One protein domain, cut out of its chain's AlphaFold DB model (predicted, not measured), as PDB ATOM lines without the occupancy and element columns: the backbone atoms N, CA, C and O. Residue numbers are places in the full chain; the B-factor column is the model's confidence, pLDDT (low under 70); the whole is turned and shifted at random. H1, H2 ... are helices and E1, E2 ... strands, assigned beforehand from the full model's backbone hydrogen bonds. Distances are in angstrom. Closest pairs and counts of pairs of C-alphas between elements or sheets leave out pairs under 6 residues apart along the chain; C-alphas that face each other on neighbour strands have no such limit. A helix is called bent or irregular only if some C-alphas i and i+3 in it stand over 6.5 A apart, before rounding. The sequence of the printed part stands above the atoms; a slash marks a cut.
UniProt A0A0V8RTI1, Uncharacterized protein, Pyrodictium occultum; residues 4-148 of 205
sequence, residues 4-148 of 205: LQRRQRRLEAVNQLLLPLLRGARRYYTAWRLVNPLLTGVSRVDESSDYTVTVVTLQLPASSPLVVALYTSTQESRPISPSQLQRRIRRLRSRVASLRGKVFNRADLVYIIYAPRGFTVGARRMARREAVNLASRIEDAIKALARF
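AT A GLANCE: This is residues 4 to 148 of the 205 residues of an uncharacterized protein of Pyrodictium occultum (UniProt A0A0V8RTI1). A twisted sheet of five strands forms the middle of three layers, with the long bent helix H1 and the short H4 over one face and H2 and H3 on the other. Arm H1a of this helix runs over E3 and arm H1b over E2, and the last residues of H1b reach beyond the sheet at one end of the long axis. The printed part has 145 residues of mixed class, in the order H1 E1 E2 E3 H2 E4 H3 E5 H4. The mixed sheet has the order E1 E2 E3 E4 E5, antiparallel from E1 to E3 and parallel from E3 to E5. The whole is compact, with a radius of gyration of the C-alphas of 15.7 A, and elongated, spanning 50 by 30 by 29 A.

IN THESE COORDINATES: H1, residues 4 to 35, begins at C-alpha 4 (18.711, 137.647, 65.260). By its hydrogen bonds it was assigned as one helix, but it is bent: C-alphas 17 and 20 are 6.7 A apart. Its arms are H1a, residues 4 to 17, 20.1 A, and H1b, residues 20 to 35, 24.2 A. E1 is residues 43 to 47, E2 53 to 58 and E3 66 to 72, 19.1 A. H2, residues 82 to 99, is 26.1 A long. E4 is residues 108 to 114, 19.5 A, H3 121 to 129 and E5 133 to 135. H4, residues 138 to 148, ends at C-alpha 148 (51.413, 133.803, 69.132).

HOW THE PARTS SIT: H1a and H1b stand at a steep tilt of 52 degrees, on the same face of the sheet. The closest C-alphas of H1a and E3 are those of Arg 10 and Thr 72, 6.1 A. E1, E2 and E3 form a meander, each strand the antiparallel neighbour of the one before; N 44 and O 57 are 2.9 A apart, N 56 and O 68 2.8 A. E3, H2, E4 and E4, H3, E5 are strand-helix-strand units, parallel neighbour strands with a helix between, with right-handed crossovers; N 69 and O 110 are 2.9 A apart, N 135 and O 113 2.9 A. H2, on the opposite face from H1a, has a height over the sheet of 9.2 A. Its residues 82 to 86 alone touch H3, closest at the C-alphas of Pro 82 and Ala 123, 4.2 A. H4 is over E4 and E5, at a height over the sheet of 8.4 A. Every O i to N i+4 pair is within hydrogen-bond range in H1a, H3 and H4; in H1b 9 of 12 are, in H2 13 of 14.

THE WHOLE: The two C-alphas farthest apart, those of Val 35 and Ser 77, are 51.3 A apart. The printed part has no cut and no long link. Its mean pLDDT is 94.5, and no printed residue is under 70.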
ATOM      1  N   LEU A   4      18.433 137.738  63.825       83.69
ATOM      2  CA  LEU A   4      18.711 137.647  65.260       83.69
ATOM      3  C   LEU A   4      19.484 136.375  65.635       83.69
ATOM      4  O   LEU A   4      20.491 136.455  66.332       83.69
ATOM      5  N   GLN A   5      19.100 135.215  65.093       86.38
ATOM      6  CA  GLN A   5      19.797 133.945  65.347       86.38
ATOM      7  C   GLN A   5      21.245 133.980  64.838       86.38
ATOM      8  O   GLN A   5      22.154 133.458  65.479       86.38
ATOM      9  N   ARG A   6      21.486 134.622  63.686       84.56
ATOM     10  CA  ARG A   6      22.850 134.799  63.159       84.56
ATOM     11  C   ARG A   6      23.684 135.706  64.055       84.56
ATOM     12  O   ARG A   6      24.856 135.415  64.263       84.56
ATOM     13  N   ARG A   7      23.099 136.790  64.569       86.25
ATOM     14  CA  ARG A   7      23.771 137.703  65.503       86.25
ATOM     15  C   ARG A   7      24.145 136.986  66.799       86.25
ATOM     16  O   ARG A   7      25.299 137.060  67.201       86.25
ATOM     17  N   GLN A   8      23.211 136.234  67.375       89.62
ATOM     18  CA  GLN A   8      23.427 135.479  68.607       89.62
ATOM     19  C   GLN A   8      24.574 134.468  68.465       89.62
ATOM     20  O   GLN A   8      25.528 134.514  69.236       89.62
ATOM     21  N   ARG A   9      24.570 133.651  67.400       88.56
ATOM     22  CA  ARG A   9      25.661 132.694  67.130       88.56
ATOM     23  C   ARG A   9      27.025 133.366  66.958       88.56
ATOM     24  O   ARG A   9      28.046 132.795  67.336       88.56
ATOM     25  N   ARG A  10      27.075 134.570  66.366       89.62
ATOM     26  CA  ARG A  10      28.336 135.327  66.252       89.62
ATOM     27  C   ARG A  10      28.829 135.755  67.617       89.62
ATOM     28  O   ARG A  10      29.995 135.530  67.916       89.62
ATOM     29  N   LEU A  11      27.945 136.339  68.418       90.44
ATOM     30  CA  LEU A  11      28.279 136.821  69.749       90.44
ATOM     31  C   LEU A  11      28.758 135.678  70.652       90.44
ATOM     32  O   LEU A  11      29.761 135.824  71.339       90.44
ATOM     33  N   GLU A  12      28.110 134.517  70.590       91.88
ATOM     34  CA  GLU A  12      28.533 133.313  71.313       91.88
ATOM     35  C   GLU A  12      29.943 132.866  70.912       91.88
ATOM     36  O   GLU A  12      30.797 132.683  71.780       91.88
ATOM     37  N   ALA A  13      30.225 132.762  69.609       90.44
ATOM     38  CA  ALA A  13      31.551 132.385  69.121       90.44
ATOM     39  C   ALA A  13      32.630 133.413  69.512       90.44
ATOM     40  O   ALA A  13      33.735 133.043  69.913       90.44
ATOM     41  N   VAL A  14      32.304 134.706  69.422       91.50
ATOM     42  CA  VAL A  14      33.180 135.816  69.826       91.50
ATOM     43  C   VAL A  14      33.483 135.737  71.323       91.50
ATOM     44  O   VAL A  14      34.650 135.781  71.710       91.50
ATOM     45  N   ASN A  15      32.466 135.538  72.161       93.31
ATOM     46  CA  ASN A  15      32.625 135.410  73.606       93.31
ATOM     47  C   ASN A  15      33.485 134.199  73.975       93.31
ATOM     48  O   ASN A  15      34.417 134.332  74.763       93.31
ATOM     49  N   GLN A  16      33.237 133.034  73.380       92.81
ATOM     50  CA  GLN A  16      34.035 131.834  73.654       92.81
ATOM     51  C   GLN A  16      35.516 132.019  73.286       92.81
ATOM     52  O   GLN A  16      36.393 131.544  74.005       92.81
ATOM     53  N   LEU A  17      35.807 132.752  72.208       90.62
ATOM     54  CA  LEU A  17      37.173 133.016  71.757       90.62
ATOM     55  C   LEU A  17      37.873 134.096  72.600       90.62
ATOM     56  O   LEU A  17      39.048 133.951  72.936       90.62
ATOM     57  N   LEU A  18      37.171 135.179  72.946       92.31
ATOM     58  CA  LEU A  18      37.771 136.369  73.560       92.31
ATOM     59  C   LEU A  18      37.709 136.390  75.088       92.31
ATOM     60  O   LEU A  18      38.590 136.982  75.710       92.31
ATOM     61  N   LEU A  19      36.723 135.749  75.724       93.50
ATOM     62  CA  LEU A  19      36.623 135.724  77.188       93.50
ATOM     63  C   LEU A  19      37.875 135.157  77.871       93.50
ATOM     64  O   LEU A  19      38.304 135.758  78.858       93.50
ATOM     65  N   PRO A  20      38.506 134.066  77.387       94.12
ATOM     66  CA  PRO A  20      39.764 133.599  77.961       94.12
ATOM     67  C   PRO A  20      40.848 134.686  77.935       94.12
ATOM     68  O   PRO A  20      41.523 134.927  78.933       94.12
ATOM     69  N   LEU A  21      40.949 135.420  76.825       94.06
ATOM     70  CA  LEU A  21      41.909 136.508  76.656       94.06
ATOM     71  C   LEU A  21      41.635 137.672  77.628       94.06
ATOM     72  O   LEU A  21      42.551 138.156  78.290       94.06
ATOM     73  N   LEU A  22      40.371 138.083  77.764       95.31
ATOM     74  CA  LEU A  22      39.956 139.159  78.672       95.31
ATOM     75  C   LEU A  22      40.120 138.777  80.152       95.31
ATOM     76  O   LEU A  22      40.492 139.619  80.970       95.31
ATOM     77  N   ARG A  23      39.906 137.503  80.508       94.56
ATOM     78  CA  ARG A  23      40.188 136.984  81.858       94.56
ATOM     79  C   ARG A  23      41.676 137.088  82.189       94.56
ATOM     80  O   ARG A  23      42.009 137.566  83.272       94.56
ATOM     81  N   GLY A  24      42.551 136.708  81.257       94.25
ATOM     82  CA  GLY A  24      43.996 136.904  81.398       94.25
ATOM     83  C   GLY A  24      44.366 138.382  81.527       94.25
ATOM     84  O   GLY A  24      45.157 138.746  82.395       94.25
ATOM     85  N   ALA A  25      43.713 139.247  80.740       96.31
ATOM     86  CA  ALA A  25      43.922 140.690  80.802       96.31
ATOM     87  C   ALA A  25      43.587 141.297  82.165       96.31
ATOM     88  O   ALA A  25      44.374 142.057  82.729       96.31
ATOM     89  N   ARG A  26      42.457 140.890  82.751       95.56
ATOM     90  CA  ARG A  26      42.054 141.325  84.090       95.56
ATOM     91  C   ARG A  26      43.087 140.965  85.161       95.56
ATOM     92  O   ARG A  26      43.263 141.736  86.098       95.56
ATOM     93  N   ARG A  27      43.762 139.818  85.047       93.75
ATOM     94  CA  ARG A  27      44.743 139.368  86.047       93.75
ATOM     95  C   ARG A  27      46.030 140.180  86.022       93.75
ATOM     96  O   ARG A  27      46.508 140.567  87.081       93.75
ATOM     97  N   TYR A  28      46.579 140.484  84.846       95.50
ATOM     98  CA  TYR A  28      47.774 141.330  84.809       95.50
ATOM     99  C   TYR A  28      47.450 142.803  85.054       95.50
ATOM    100  O   TYR A  28      48.285 143.513  85.606       95.50
ATOM    101  N   TYR A  29      46.240 143.264  84.722       96.38
ATOM    102  CA  TYR A  29      45.791 144.617  85.055       96.38
ATOM    103  C   TYR A  29      45.901 144.909  86.551       96.38
ATOM    104  O   TYR A  29      46.420 145.951  86.935       96.38
ATOM    105  N   THR A  30      45.456 143.984  87.406       94.50
ATOM    106  CA  THR A  30      45.515 144.185  88.861       94.50
ATOM    107  C   THR A  30      46.941 144.187  89.402       94.50
ATOM    108  O   THR A  30      47.172 144.758  90.463       94.50
ATOM    109  N   ALA A  31      47.897 143.553  88.720       94.50
ATOM    110  CA  ALA A  31      49.315 143.654  89.053       94.50
ATOM    111  C   ALA A  31      49.898 144.990  88.575       94.50
ATOM    112  O   ALA A  31      50.537 145.694  89.348       94.50
ATOM    113  N   TRP A  32      49.618 145.373  87.328       96.31
ATOM    114  CA  TRP A  32      50.143 146.603  86.739       96.31
ATOM    115  C   TRP A  32      49.623 147.849  87.452       96.31
ATOM    116  O   TRP A  32      50.396 148.761  87.714       96.31
ATOM    117  N   ARG A  33      48.353 147.860  87.867       95.88
ATOM    118  CA  ARG A  33      47.762 148.982  88.605       95.88
ATOM    119  C   ARG A  33      48.422 149.245  89.965       95.88
ATOM    120  O   ARG A  33      48.361 150.372  90.438       95.88
ATOM    121  N   LEU A  34      49.053 148.242  90.585       93.94
ATOM    122  CA  LEU A  34      49.812 148.454  91.828       93.94
ATOM    123  C   LEU A  34      51.053 149.321  91.590       93.94
ATOM    124  O   LEU A  34      51.393 150.136  92.433       93.94
ATOM    125  N   VAL A  35      51.685 149.167  90.425       93.31
ATOM    126  CA  VAL A  35      52.896 149.906  90.036       93.31
ATOM    127  C   VAL A  35      52.550 151.193  89.277       93.31
ATOM    128  O   VAL A  35      53.287 152.171  89.332       93.31
ATOM    129  N   ASN A  36      51.406 151.219  88.588       93.38
ATOM    130  CA  ASN A  36      50.887 152.373  87.859       93.38
ATOM    131  C   ASN A  36      49.430 152.670  88.276       93.38
ATOM    132  O   ASN A  36      48.489 152.224  87.606       93.38
ATOM    133  N   PRO A  37      49.217 153.428  89.368       91.50
ATOM    134  CA  PRO A  37      47.880 153.721  89.893       91.50
ATOM    135  C   PRO A  37      46.963 154.483  88.924       91.50
ATOM    136  O   PRO A  37      45.741 154.384  89.042       91.50
ATOM    137  N   LEU A  38      47.540 155.211  87.960       91.00
ATOM    138  CA  LEU A  38      46.821 156.012  86.963       91.00
ATOM    139  C   LEU A  38      46.321 155.187  85.764       91.00
ATOM    140  O   LEU A  38      45.637 155.715  84.885       91.00
ATOM    141  N   LEU A  39      46.638 153.890  85.710       91.19
ATOM    142  CA  LEU A  39      46.187 152.996  84.652       91.19
ATOM    143  C   LEU A  39      44.659 152.824  84.691       91.19
ATOM    144  O   LEU A  39      44.107 152.196  85.594       91.19
ATOM    145  N   THR A  40      43.973 153.339  83.669       87.75
ATOM    146  CA  THR A  40      42.501 153.346  83.572       87.75
ATOM    147  C   THR A  40      41.910 152.030  83.059       87.75
ATOM    148  O   THR A  40      40.763 151.699  83.355       87.75
ATOM    149  N   GLY A  41      42.686 151.250  82.307       90.75
ATOM    150  CA  GLY A  41      42.288 149.941  81.800       90.75
ATOM    151  C   GLY A  41      43.306 149.368  80.818       90.75
ATOM    152  O   GLY A  41      44.175 150.075  80.316       90.75
ATOM    153  N   VAL A  42      43.197 148.066  80.539       94.00
ATOM    154  CA  VAL A  42      44.141 147.350  79.657       94.00
ATOM    155  C   VAL A  42      43.479 146.711  78.451       94.00
ATOM    156  O   VAL A  42      44.160 146.111  77.633       94.00
ATOM    157  N   SER A  43      42.158 146.795  78.330       95.31
ATOM    158  CA  SER A  43      41.420 146.143  77.254       95.31
ATOM    159  C   SER A  43      40.359 147.062  76.680       95.31
ATOM    160  O   SER A  43      39.612 147.687  77.431       95.31
ATOM    161  N   ARG A  44      40.243 147.068  75.356       95.50
ATOM    162  CA  ARG A  44      39.165 147.722  74.615       95.50
ATOM    163  C   ARG A  44      38.628 146.766  73.556       95.50
ATOM    164  O   ARG A  44      39.413 146.073  72.910       95.50
ATOM    165  N   VAL A  45      37.310 146.736  73.386       96.25
ATOM    166  CA  VAL A  45      36.632 145.929  72.365       96.25
ATOM    167  C   VAL A  45      35.900 146.871  71.414       96.25
ATOM    168  O   VAL A  45      35.072 147.664  71.850       96.25
ATOM    169  N   ASP A  46      36.207 146.783  70.123       96.12
ATOM    170  CA  ASP A  46      35.571 147.561  69.063       96.12
ATOM    171  C   ASP A  46      34.934 146.603  68.044       96.12
ATOM    172  O   ASP A  46      35.619 145.848  67.347       96.12
ATOM    173  N   GLU A  47      33.610 146.649  67.925       94.31
ATOM    174  CA  GLU A  47      32.838 145.747  67.059       94.31
ATOM    175  C   GLU A  47      32.243 146.481  65.855       94.31
ATOM    176  O   GLU A  47      32.038 147.695  65.871       94.31
ATOM    177  N   SER A  48      32.009 145.762  64.760       93.06
ATOM    178  CA  SER A  48      31.161 146.227  63.658       93.06
ATOM    179  C   SER A  48      29.681 146.074  64.018       93.06
ATOM    180  O   SER A  48      29.324 145.125  64.707       93.06
ATOM    181  N   SER A  49      28.805 146.911  63.459       87.44
ATOM    182  CA  SER A  49      27.353 146.875  63.718       87.44
ATOM    183  C   SER A  49      26.680 145.522  63.440       87.44
ATOM    184  O   SER A  49      25.692 145.176  64.081       87.44
ATOM    185  N   ASP A  50      27.216 144.725  62.511       85.12
ATOM    186  CA  ASP A  50      26.707 143.389  62.179       85.12
ATOM    187  C   ASP A  50      27.385 142.246  62.964       85.12
ATOM    188  O   ASP A  50      27.153 141.068  62.657       85.12
ATOM    189  N   TYR A  51      28.223 142.583  63.953       86.06
ATOM    190  CA  TYR A  51      28.981 141.655  64.805       86.06
ATOM    191  C   TYR A  51      29.821 140.642  64.012       86.06
ATOM    192  O   TYR A  51      30.093 139.533  64.471       86.06
ATOM    193  N   THR A  52      30.194 140.980  62.773       92.69
ATOM    194  CA  THR A  52      31.055 140.117  61.953       92.69
ATOM    195  C   THR A  52      32.524 140.367  62.200       92.69
ATOM    196  O   THR A  52      33.312 139.446  62.025       92.69
ATOM    197  N   VAL A  53      32.896 141.587  62.580       96.38
ATOM    198  CA  VAL A  53      34.265 141.963  62.899       96.38
ATOM    199  C   VAL A  53      34.326 142.466  64.331       96.38
ATOM    200  O   VAL A  53      33.691 143.466  64.659       96.38
ATOM    201  N   THR A  54      35.150 141.814  65.140       97.44
ATOM    202  CA  THR A  54      35.450 142.222  66.512       97.44
ATOM    203  C   THR A  54      36.952 142.443  66.626       97.44
ATOM    204  O   THR A  54      37.744 141.584  66.238       97.44
ATOM    205  N   VAL A  55      37.356 143.607  67.128       97.81
ATOM    206  CA  VAL A  55      38.757 143.943  67.386       97.81
ATOM    207  C   VAL A  55      38.940 144.123  68.883       97.81
ATOM    208  O   VAL A  55      38.310 144.986  69.484       97.81
ATOM    209  N   VAL A  56      39.814 143.321  69.484       97.69
ATOM    210  CA  VAL A  56      40.238 143.494  70.875       97.69
ATOM    211  C   VAL A  56      41.625 144.097  70.889       97.69
ATOM    212  O   VAL A  56      42.552 143.526  70.320       97.69
ATOM    213  N   THR A  57      41.769 145.229  71.564       97.75
ATOM    214  CA  THR A  57      43.064 145.849  71.843       97.75
ATOM    215  C   THR A  57      43.411 145.602  73.300       97.75
ATOM    216  O   THR A  57      42.651 145.999  74.180       97.75
ATOM    217  N   LEU A  58      44.549 144.960  73.552       97.75
ATOM    218  CA  LEU A  58      45.113 144.767  74.880       97.75
ATOM    219  C   LEU A  58      46.383 145.600  75.037       97.75
ATOM    220  O   LEU A  58      47.343 145.399  74.295       97.75
ATOM    221  N   GLN A  59      46.402 146.502  76.009       96.81
ATOM    222  CA  GLN A  59      47.602 147.240  76.385       96.81
ATOM    223  C   GLN A  59      48.535 146.328  77.176       96.81
ATOM    224  O   GLN A  59      48.097 145.616  78.076       96.81
ATOM    225  N   LEU A  60      49.820 146.345  76.831       96.69
ATOM    226  CA  LEU A  60      50.837 145.530  77.484       96.69
ATOM    227  C   LEU A  60      51.884 146.441  78.140       96.69
ATOM    228  O   LEU A  60      52.280 147.424  77.509       96.69
ATOM    229  N   PRO A  61      52.365 146.115  79.353       95.75
ATOM    230  CA  PRO A  61      53.440 146.872  79.995       95.75
ATOM    231  C   PRO A  61      54.699 146.881  79.129       95.75
ATOM    232  O   PRO A  61      54.998 145.873  78.485       95.75
ATOM    233  N   ALA A  62      55.443 147.990  79.098       93.94
ATOM    234  CA  ALA A  62      56.705 148.118  78.351       93.94
ATOM    235  C   ALA A  62      56.671 147.619  76.885       93.94
ATOM    236  O   ALA A  62      57.687 147.166  76.345       93.94
ATOM    237  N   SER A  63      55.510 147.616  76.220       95.25
ATOM    238  CA  SER A  63      55.385 147.013  74.896       95.25
ATOM    239  C   SER A  63      54.264 147.598  74.055       95.25
ATOM    240  O   SER A  63      53.343 148.231  74.554       95.25
ATOM    241  N   SER A  64      54.324 147.344  72.745       95.38
ATOM    242  CA  SER A  64      53.192 147.659  71.875       95.38
ATOM    243  C   SER A  64      51.971 146.810  72.260       95.38
ATOM    244  O   SER A  64      52.141 145.634  72.617       95.38
ATOM    245  N   PRO A  65      50.752 147.372  72.169       96.81
ATOM    246  CA  PRO A  65      49.527 146.645  72.447       96.81
ATOM    247  C   PRO A  65      49.374 145.430  71.535       96.81
ATOM    248  O   PRO A  65      49.774 145.442  70.368       96.81
ATOM    249  N   LEU A  66      48.733 144.394  72.061       97.75
ATOM    250  CA  LEU A  66      48.287 143.241  71.296       97.75
ATOM    251  C   LEU A  66      46.895 143.530  70.734       97.75
ATOM    252  O   LEU A  66      45.940 143.706  71.486       97.75
ATOM    253  N   VAL A  67      46.765 143.534  69.413       98.06
ATOM    254  CA  VAL A  67      45.488 143.716  68.724       98.06
ATOM    255  C   VAL A  67      45.072 142.399  68.079       98.06
ATOM    256  O   VAL A  67      45.704 141.915  67.139       98.06
ATOM    257  N   VAL A  68      43.976 141.828  68.569       98.00
ATOM    258  CA  VAL A  68      43.352 140.625  68.018       98.00
ATOM    259  C   VAL A  68      42.152 141.044  67.184       98.00
ATOM    260  O   VAL A  68      41.164 141.548  67.709       98.00
ATOM    261  N   ALA A  69      42.236 140.835  65.875       97.94
ATOM    262  CA  ALA A  69      41.175 141.152  64.934       97.94
ATOM    263  C   ALA A  69      40.519 139.859  64.444       97.94
ATOM    264  O   ALA A  69      41.141 139.056  63.743       97.94
ATOM    265  N   LEU A  70      39.251 139.679  64.797       97.81
ATOM    266  CA  LEU A  70      38.461 138.494  64.506       97.81
ATOM    267  C   LEU A  70      37.381 138.809  63.472       97.81
ATOM    268  O   LEU A  70      36.619 139.759  63.632       97.81
ATOM    269  N   TYR A  71      37.282 137.973  62.441       97.25
ATOM    270  CA  TYR A  71      36.116 137.895  61.568       97.25
ATOM    271  C   TYR A  71      35.318 136.622  61.872       97.25
ATOM    272  O   TYR A  71      35.846 135.520  61.704       97.25
ATOM    273  N   THR A  72      34.037 136.751  62.208       95.31
ATOM    274  CA  THR A  72      33.148 135.633  62.561       95.31
ATOM    275  C   THR A  72      32.130 135.375  61.451       95.31
ATOM    276  O   THR A  72      31.221 136.164  61.187       95.31
ATOM    277  N   SER A  73      32.269 134.234  60.772       92.00
ATOM    278  CA  SER A  73      31.358 133.792  59.717       92.00
ATOM    279  C   SER A  73      30.292 132.838  60.243       92.00
ATOM    280  O   SER A  73      30.620 131.791  60.781       92.00
ATOM    281  N   THR A  74      29.023 133.119  59.945       85.31
ATOM    282  CA  THR A  74      27.886 132.200  60.180       85.31
ATOM    283  C   THR A  74      27.478 131.437  58.919       85.31
ATOM    284  O   THR A  74      26.337 131.007  58.782       85.31
ATOM    285  N   GLN A  75      28.353 131.372  57.913       82.00
ATOM    286  CA  GLN A  75      28.060 130.647  56.679       82.00
ATOM    287  C   GLN A  75      28.031 129.141  56.952       82.00
ATOM    288  O   GLN A  75      29.059 128.544  57.264       82.00
ATOM    289  N   GLU A  76      26.849 128.553  56.789       74.81
ATOM    290  CA  GLU A  76      26.575 127.150  57.115       74.81
ATOM    291  C   GLU A  76      26.411 126.249  55.888       74.81
ATOM    292  O   GLU A  76      26.426 125.035  56.045       74.81
ATOM    293  N   SER A  77      26.297 126.802  54.678       83.56
ATOM    294  CA  SER A  77      25.987 126.012  53.476       83.56
ATOM    295  C   SER A  77      27.206 125.465  52.733       83.56
ATOM    296  O   SER A  77      27.134 124.386  52.161       83.56
ATOM    297  N   ARG A  78      28.332 126.191  52.711       90.88
ATOM    298  CA  ARG A  78      29.536 125.788  51.963       90.88
ATOM    299  C   ARG A  78      30.825 126.353  52.565       90.88
ATOM    300  O   ARG A  78      30.754 127.410  53.205       90.88
ATOM    301  N   PRO A  79      31.989 125.719  52.334       94.38
ATOM    302  CA  PRO A  79      33.289 126.272  52.707       94.38
ATOM    303  C   PRO A  79      33.560 127.624  52.044       94.38
ATOM    304  O   PRO A  79      32.999 127.955  50.997       94.38
ATOM    305  N   ILE A  80      34.460 128.406  52.635       95.88
ATOM    306  CA  ILE A  80      34.835 129.712  52.090       95.88
ATOM    307  C   ILE A  80      35.771 129.543  50.886       95.88
ATOM    308  O   ILE A  80      36.817 128.885  50.973       95.88
ATOM    309  N   SER A  81      35.402 130.170  49.768       96.75
ATOM    310  CA  SER A  81      36.228 130.256  48.559       96.75
ATOM    311  C   SER A  81      37.302 131.355  48.673       96.75
ATOM    312  O   SER A  81      37.180 132.249  49.517       96.75
ATOM    313  N   PRO A  82      38.344 131.353  47.821       97.25
ATOM    314  CA  PRO A  82      39.380 132.389  47.841       97.25
ATOM    315  C   PRO A  82      38.822 133.809  47.647       97.25
ATOM    316  O   PRO A  82      39.166 134.718  48.397       97.25
ATOM    317  N   SER A  83      37.896 133.999  46.702       96.38
ATOM    318  CA  SER A  83      37.274 135.304  46.436       96.38
ATOM    319  C   SER A  83      36.468 135.819  47.632       96.38
ATOM    320  O   SER A  83      36.538 136.998  47.986       96.38
ATOM    321  N   GLN A  84      35.738 134.928  48.311       95.88
ATOM    322  CA  GLN A  84      35.029 135.261  49.544       95.88
ATOM    323  C   GLN A  84      35.999 135.595  50.680       95.88
ATOM    324  O   GLN A  84      35.746 136.536  51.432       95.88
ATOM    325  N   LEU A  85      37.100 134.849  50.811       97.25
ATOM    326  CA  LEU A  85      38.110 135.089  51.835       97.25
ATOM    327  C   LEU A  85      38.772 136.460  51.657       97.25
ATOM    328  O   LEU A  85      38.854 137.215  52.621       97.25
ATOM    329  N   GLN A  86      39.174 136.814  50.434       97.62
ATOM    330  CA  GLN A  86      39.821 138.094  50.143       97.62
ATOM    331  C   GLN A  86      38.955 139.286  50.575       97.62
ATOM    332  O   GLN A  86      39.445 140.216  51.220       97.62
ATOM    333  N   ARG A  87      37.644 139.236  50.292       96.50
ATOM    334  CA  ARG A  87      36.688 140.268  50.732       96.50
ATOM    335  C   ARG A  87      36.641 140.390  52.259       96.50
ATOM    336  O   ARG A  87      36.624 141.501  52.785       96.50
ATOM    337  N   ARG A  88      36.664 139.262  52.976       96.38
ATOM    338  CA  ARG A  88      36.648 139.224  54.451       96.38
ATOM    339  C   ARG A  88      37.946 139.753  55.053       96.38
ATOM    340  O   ARG A  88      37.884 140.538  55.992       96.38
ATOM    341  N   ILE A  89      39.098 139.396  54.479       97.88
ATOM    342  CA  ILE A  89      40.410 139.928  54.882       97.88
ATOM    343  C   ILE A  89      40.444 141.444  54.694       97.88
ATOM    344  O   ILE A  89      40.820 142.165  55.616       97.88
ATOM    345  N   ARG A  90      40.004 141.948  53.533       97.56
ATOM    346  CA  ARG A  90      39.945 143.391  53.263       97.56
ATOM    347  C   ARG A  90      39.061 144.110  54.276       97.56
ATOM    348  O   ARG A  90      39.479 145.120  54.833       97.56
ATOM    349  N   ARG A  91      37.873 143.567  54.558       96.75
ATOM    350  CA  ARG A  91      36.951 144.122  55.556       96.75
ATOM    351  C   ARG A  91      37.570 144.149  56.957       96.75
ATOM    352  O   ARG A  91      37.518 145.178  57.623       96.75
ATOM    353  N   LEU A  92      38.203 143.050  57.374       97.31
ATOM    354  CA  LEU A  92      38.886 142.939  58.663       97.31
ATOM    355  C   LEU A  92      40.016 143.973  58.791       97.31
ATOM    356  O   LEU A  92      40.075 144.716  59.768       97.31
ATOM    357  N   ARG A  93      40.879 144.076  57.774       97.69
ATOM    358  CA  ARG A  93      41.985 145.044  57.750       97.69
ATOM    359  C   ARG A  93      41.500 146.487  57.697       97.69
ATOM    360  O   ARG A  93      42.069 147.321  58.390       97.69
ATOM    361  N   SER A  94      40.447 146.775  56.936       97.31
ATOM    362  CA  SER A  94      39.834 148.106  56.892       97.31
ATOM    363  C   SER A  94      39.316 148.528  58.268       97.31
ATOM    364  O   SER A  94      39.587 149.649  58.701       97.31
ATOM    365  N   ARG A  95      38.657 147.621  59.005       97.00
ATOM    366  CA  ARG A  95      38.211 147.912  60.374       97.00
ATOM    367  C   ARG A  95      39.391 148.205  61.295       97.00
ATOM    368  O   ARG A  95      39.365 149.213  61.991       97.00
ATOM    369  N   VAL A  96      40.445 147.393  61.255       97.38
ATOM    370  CA  VAL A  96      41.671 147.636  62.037       97.38
ATOM    371  C   VAL A  96      42.330 148.967  61.661       97.38
ATOM    372  O   VAL A  96      42.739 149.710  62.547       97.38
ATOM    373  N   ALA A  97      42.403 149.301  60.372       97.00
ATOM    374  CA  ALA A  97      42.958 150.569  59.906       97.00
ATOM    375  C   ALA A  97      42.166 151.772  60.438       97.00
ATOM    376  O   ALA A  97      42.778 152.746  60.859       97.00
ATOM    377  N   SER A  98      40.833 151.679  60.519       96.56
ATOM    378  CA  SER A  98      39.984 152.751  61.069       96.56
ATOM    379  C   SER A  98      40.218 153.050  62.558       96.56
ATOM    380  O   SER A  98      39.823 154.113  63.036       96.56
ATOM    381  N   LEU A  99      40.841 152.116  63.289       96.38
ATOM    382  CA  LEU A  99      41.183 152.252  64.708       96.38
ATOM    383  C   LEU A  99      42.616 152.761  64.922       96.38
ATOM    384  O   LEU A  99      42.941 153.223  66.019       96.38
ATOM    385  N   ARG A 100      43.474 152.712  63.893       95.19
ATOM    386  CA  ARG A 100      44.831 153.267  63.969       95.19
ATOM    387  C   ARG A 100      44.770 154.786  64.137       95.19
ATOM    388  O   ARG A 100      43.922 155.438  63.538       95.19
ATOM    389  N   GLY A 101      45.633 155.341  64.984       92.88
ATOM    390  CA  GLY A 101      45.636 156.769  65.328       92.88
ATOM    391  C   GLY A 101      44.575 157.182  66.356       92.88
ATOM    392  O   GLY A 101      44.714 158.226  66.977       92.88
ATOM    393  N   LYS A 102      43.537 156.359  66.570       94.00
ATOM    394  CA  LYS A 102      42.464 156.615  67.550       94.00
ATOM    395  C   LYS A 102      42.590 155.750  68.798       94.00
ATOM    396  O   LYS A 102      42.373 156.219  69.906       94.00
ATOM    397  N   VAL A 103      42.901 154.469  68.602       93.44
ATOM    398  CA  VAL A 103      43.001 153.467  69.674       93.44
ATOM    399  C   VAL A 103      44.445 153.022  69.885       93.44
ATOM    400  O   VAL A 103      44.865 152.792  71.016       93.44
ATOM    401  N   PHE A 104      45.215 152.893  68.805       94.06
ATOM    402  CA  PHE A 104      46.628 152.523  68.856       94.06
ATOM    403  C   PHE A 104      47.384 153.105  67.658       94.06
ATOM    404  O   PHE A 104      46.831 153.237  66.567       94.06
ATOM    405  N   ASN A 105      48.671 153.408  67.840       92.12
ATOM    406  CA  ASN A 105      49.551 153.866  66.755       92.12
ATOM    407  C   ASN A 105      50.375 152.713  66.171       92.12
ATOM    408  O   ASN A 105      50.433 152.521  64.957       92.12
ATOM    409  N   ARG A 106      50.970 151.900  67.046       94.69
ATOM    410  CA  ARG A 106      51.696 150.667  66.717       94.69
ATOM    411  C   ARG A 106      51.119 149.532  67.555       94.69
ATOM    412  O   ARG A 106      50.708 149.772  68.685       94.69
ATOM    413  N   ALA A 107      51.036 148.332  66.988       96.50
ATOM    414  CA  ALA A 107      50.467 147.170  67.660       96.50
ATOM    415  C   ALA A 107      50.991 145.865  67.060       96.50
ATOM    416  O   ALA A 107      51.223 145.779  65.851       96.50
ATOM    417  N   ASP A 108      51.077 144.839  67.899       96.88
ATOM    418  CA  ASP A 108      51.243 143.458  67.466       96.88
ATOM    419  C   ASP A 108      49.889 142.912  67.022       96.88
ATOM    420  O   ASP A 108      48.958 142.803  67.819       96.88
ATOM    421  N   LEU A 109      49.760 142.589  65.738       97.38
ATOM    422  CA  LEU A 109      48.479 142.255  65.123       97.38
ATOM    423  C   LEU A 109      48.320 140.748  64.930       97.38
ATOM    424  O   LEU A 109      49.154 140.100  64.299       97.38
ATOM    425  N   VAL A 110      47.196 140.209  65.396       97.88
ATOM    426  CA  VAL A 110      46.774 138.836  65.115       97.88
ATOM    427  C   VAL A 110      45.437 138.860  64.392       97.88
ATOM    428  O   VAL A 110      44.409 139.209  64.967       97.88
ATOM    429  N   TYR A 111      45.450 138.460  63.123       98.31
ATOM    430  CA  TYR A 111      44.242 138.322  62.314       98.31
ATOM    431  C   TYR A 111      43.720 136.891  62.372       98.31
ATOM    432  O   TYR A 111      44.478 135.942  62.137       98.31
ATOM    433  N   ILE A 112      42.425 136.739  62.644       98.00
ATOM    434  CA  ILE A 112      41.734 135.450  62.700       98.00
ATOM    435  C   ILE A 112      40.447 135.538  61.890       98.00
ATOM    436  O   ILE A 112      39.648 136.455  62.059       98.00
ATOM    437  N   ILE A 113      40.222 134.555  61.024       97.56
ATOM    438  CA  ILE A 113      38.938 134.348  60.358       97.56
ATOM    439  C   ILE A 113      38.383 133.015  60.836       97.56
ATOM    440  O   ILE A 113      38.939 131.958  60.539       97.56
ATOM    441  N   TYR A 114      37.273 133.084  61.565       96.44
ATOM    442  CA  TYR A 114      36.529 131.930  62.035       96.44
ATOM    443  C   TYR A 114      35.379 131.605  61.079       96.44
ATOM    444  O   TYR A 114      34.581 132.478  60.717       96.44
ATOM    445  N   ALA A 115      35.291 130.342  60.663       95.19
ATOM    446  CA  ALA A 115      34.201 129.844  59.838       95.19
ATOM    447  C   ALA A 115      33.922 128.352  60.082       95.19
ATOM    448  O   ALA A 115      34.755 127.524  59.714       95.19
ATOM    449  N   PRO A 116      32.732 127.977  60.584       92.69
ATOM    450  CA  PRO A 116      32.451 126.612  61.038       92.69
ATOM    451  C   PRO A 116      32.518 125.567  59.915       92.69
ATOM    452  O   PRO A 116      32.978 124.450  60.124       92.69
ATOM    453  N   ARG A 117      32.133 125.931  58.685       92.94
ATOM    454  CA  ARG A 117      32.235 125.049  57.503       92.94
ATOM    455  C   ARG A 117      33.625 125.013  56.866       92.94
ATOM    456  O   ARG A 117      33.823 124.365  55.840       92.94
ATOM    457  N   GLY A 118      34.589 125.714  57.451       95.06
ATOM    458  CA  GLY A 118      35.968 125.721  57.002       95.06
ATOM    459  C   GLY A 118      36.196 126.444  55.675       95.06
ATOM    460  O   GLY A 118      35.479 127.365  55.271       95.06
ATOM    461  N   PHE A 119      37.277 126.041  55.013       96.81
ATOM    462  CA  PHE A 119      37.914 126.790  53.937       96.81
ATOM    463  C   PHE A 119      38.393 125.834  52.853       96.81
ATOM    464  O   PHE A 119      38.979 124.793  53.160       96.81
ATOM    465  N   THR A 120      38.204 126.233  51.597       97.25
ATOM    466  CA  THR A 120      38.781 125.539  50.436       97.25
ATOM    467  C   THR A 120      40.315 125.554  50.472       97.25
ATOM    468  O   THR A 120      40.931 126.411  51.114       97.25
ATOM    469  N   VAL A 121      40.960 124.642  49.737       97.25
ATOM    470  CA  VAL A 121      42.432 124.585  49.628       97.25
ATOM    471  C   VAL A 121      43.007 125.915  49.126       97.25
ATOM    472  O   VAL A 121      43.971 126.429  49.697       97.25
ATOM    473  N   GLY A 122      42.378 126.521  48.114       97.62
ATOM    474  CA  GLY A 122      42.783 127.830  47.594       97.62
ATOM    475  C   GLY A 122      42.689 128.940  48.647       97.62
ATOM    476  O   GLY A 122      43.609 129.748  48.773       97.62
ATOM    477  N   ALA A 123      41.628 128.946  49.460       97.50
ATOM    478  CA  ALA A 123      41.472 129.914  50.544       97.50
ATOM    479  C   ALA A 123      42.561 129.736  51.618       97.50
ATOM    480  O   ALA A 123      43.141 130.718  52.076       97.50
ATOM    481  N   ARG A 124      42.924 128.492  51.963       97.69
ATOM    482  CA  ARG A 124      44.034 128.216  52.895       97.69
ATOM    483  C   ARG A 124      45.380 128.723  52.369       97.69
ATOM    484  O   ARG A 124      46.144 129.306  53.135       97.69
ATOM    485  N   ARG A 125      45.668 128.540  51.075       97.38
ATOM    486  CA  ARG A 125      46.891 129.067  50.438       97.38
ATOM    487  C   ARG A 125      46.929 130.598  50.472       97.38
ATOM    488  O   ARG A 125      47.955 131.168  50.828       97.38
ATOM    489  N   MET A 126      45.806 131.249  50.164       97.62
ATOM    490  CA  MET A 126      45.674 132.708  50.234       97.62
ATOM    491  C   MET A 126      45.902 133.237  51.655       97.62
ATOM    492  O   MET A 126      46.675 134.170  51.839       97.62
ATOM    493  N   ALA A 127      45.298 132.618  52.672       97.25
ATOM    494  CA  ALA A 127      45.442 133.067  54.057       97.25
ATOM    495  C   ALA A 127      46.894 133.056  54.556       97.25
ATOM    496  O   ALA A 127      47.292 133.966  55.279       97.25
ATOM    497  N   ARG A 128      47.699 132.068  54.134       96.50
ATOM    498  CA  ARG A 128      49.134 132.012  54.458       96.50
ATOM    499  C   ARG A 128      49.896 133.206  53.886       96.50
ATOM    500  O   ARG A 128      50.679 133.808  54.610       96.50
ATOM    501  N   ARG A 129      49.635 133.567  52.623       96.50
ATOM    502  CA  ARG A 129      50.247 134.742  51.969       96.50
ATOM    503  C   ARG A 129      49.859 136.044  52.668       96.50
ATOM    504  O   ARG A 129      50.675 136.941  52.800       96.50
ATOM    505  N   GLU A 130      48.626 136.112  53.158       97.00
ATOM    506  CA  GLU A 130      48.083 137.286  53.845       97.00
ATOM    507  C   GLU A 130      48.372 137.314  55.359       97.00
ATOM    508  O   GLU A 130      47.896 138.217  56.052       97.00
ATOM    509  N   ALA A 131      49.121 136.338  55.888       96.56
ATOM    510  CA  ALA A 131      49.402 136.178  57.318       96.56
ATOM    511  C   ALA A 131      48.136 136.196  58.205       96.56
ATOM    512  O   ALA A 131      48.113 136.782  59.291       96.56
ATOM    513  N   VAL A 132      47.063 135.547  57.744       97.62
ATOM    514  CA  VAL A 132      45.789 135.436  58.466       97.62
ATOM    515  C   VAL A 132      45.596 134.014  58.974       97.62
ATOM    516  O   VAL A 132      45.713 133.045  58.221       97.62
ATOM    517  N   ASN A 133      45.248 133.877  60.252       98.00
ATOM    518  CA  ASN A 133      44.922 132.584  60.839       98.00
ATOM    519  C   ASN A 133      43.494 132.192  60.455       98.00
ATOM    520  O   ASN A 133      42.560 132.986  60.578       98.00
ATOM    521  N   LEU A 134      43.322 130.958  59.999       97.50
ATOM    522  CA  LEU A 134      42.015 130.392  59.688       97.50
ATOM    523  C   LEU A 134      41.624 129.413  60.785       97.50
ATOM    524  O   LEU A 134      42.438 128.577  61.173       97.50
ATOM    525  N   ALA A 135      40.381 129.492  61.238       96.69
ATOM    526  CA  ALA A 135      39.847 128.614  62.265       96.69
ATOM    527  C   ALA A 135      38.493 128.056  61.823       96.69
ATOM    528  O   ALA A 135      37.579 128.813  61.493       96.69
ATOM    529  N   SER A 136      38.370 126.731  61.789       94.88
ATOM    530  CA  SER A 136      37.075 126.057  61.612       94.88
ATOM    531  C   SER A 136      36.404 125.742  62.940       94.88
ATOM    532  O   SER A 136      35.182 125.663  63.009       94.88
ATOM    533  N   ARG A 137      37.205 125.594  63.995       94.88
ATOM    534  CA  ARG A 137      36.754 125.385  65.365       94.88
ATOM    535  C   ARG A 137      37.303 126.492  66.259       94.88
ATOM    536  O   ARG A 137      38.291 127.141  65.911       94.88
ATOM    537  N   ILE A 138      36.650 126.744  67.384       93.94
ATOM    538  CA  ILE A 138      37.040 127.833  68.291       93.94
ATOM    539  C   ILE A 138      38.392 127.519  68.938       93.94
ATOM    540  O   ILE A 138      39.250 128.390  69.061       93.94
ATOM    541  N   GLU A 139      38.641 126.246  69.223       95.00
ATOM    542  CA  GLU A 139      39.894 125.730  69.763       95.00
ATOM    543  C   GLU A 139      41.068 126.008  68.816       95.00
ATOM    544  O   GLU A 139      42.170 126.298  69.276       95.00
ATOM    545  N   ASP A 140      40.847 125.973  67.496       95.31
ATOM    546  CA  ASP A 140      41.887 126.285  66.508       95.31
ATOM    547  C   ASP A 140      42.303 127.760  66.594       95.31
ATOM    548  O   ASP A 140      43.490 128.088  66.515       95.31
ATOM    549  N   ALA A 141      41.330 128.656  66.796       95.44
ATOM    550  CA  ALA A 141      41.589 130.079  66.982       95.44
ATOM    551  C   ALA A 141      42.320 130.352  68.303       95.44
ATOM    552  O   ALA A 141      43.305 131.092  68.318       95.44
ATOM    553  N   ILE A 142      41.886 129.709  69.392       95.94
ATOM    554  CA  ILE A 142      42.540 129.802  70.705       95.94
ATOM    555  C   ILE A 142      43.984 129.297  70.610       95.94
ATOM    556  O   ILE A 142      44.899 129.992  71.043       95.94
ATOM    557  N   LYS A 143      44.227 128.151  69.960       95.44
ATOM    558  CA  LYS A 143      45.581 127.615  69.735       95.44
ATOM    559  C   LYS A 143      46.455 128.562  68.914       95.44
ATOM    560  O   LYS A 143      47.645 128.696  69.200       95.44
ATOM    561  N   ALA A 144      45.898 129.227  67.900       95.50
ATOM    562  CA  ALA A 144      46.635 130.213  67.111       95.50
ATOM    563  C   ALA A 144      47.064 131.421  67.966       95.50
ATOM    564  O   ALA A 144      48.225 131.834  67.895       95.50
ATOM    565  N   LEU A 145      46.167 131.932  68.818       95.88
ATOM    566  CA  LEU A 145      46.474 132.996  69.780       95.88
ATOM    567  C   LEU A 145      47.510 132.549  70.809       95.88
ATOM    568  O   LEU A 145      48.514 133.232  71.003       95.88
ATOM    569  N   ALA A 146      47.307 131.378  71.408       95.88
ATOM    570  CA  ALA A 146      48.208 130.793  72.390       95.88
ATOM    571  C   ALA A 146      49.624 130.646  71.825       95.88
ATOM    572  O   ALA A 146      50.595 131.043  72.460       95.88
ATOM    573  N   ARG A 147      49.754 130.166  70.582       95.94
ATOM    574  CA  ARG A 147      51.046 130.060  69.891       95.94
ATOM    575  C   ARG A 147      51.678 131.425  69.626       95.94
ATOM    576  O   ARG A 147      52.903 131.541  69.618       95.94
ATOM    577  N   PHE A 148      50.887 132.454  69.332       96.12
ATOM    578  CA  PHE A 148      51.413 133.803  69.132       96.12
ATOM    579  C   PHE A 148      51.965 134.381  70.440       96.12
ATOM    580  O   PHE A 148      53.142 134.736  70.500       96.12
TER     581      PHE A 148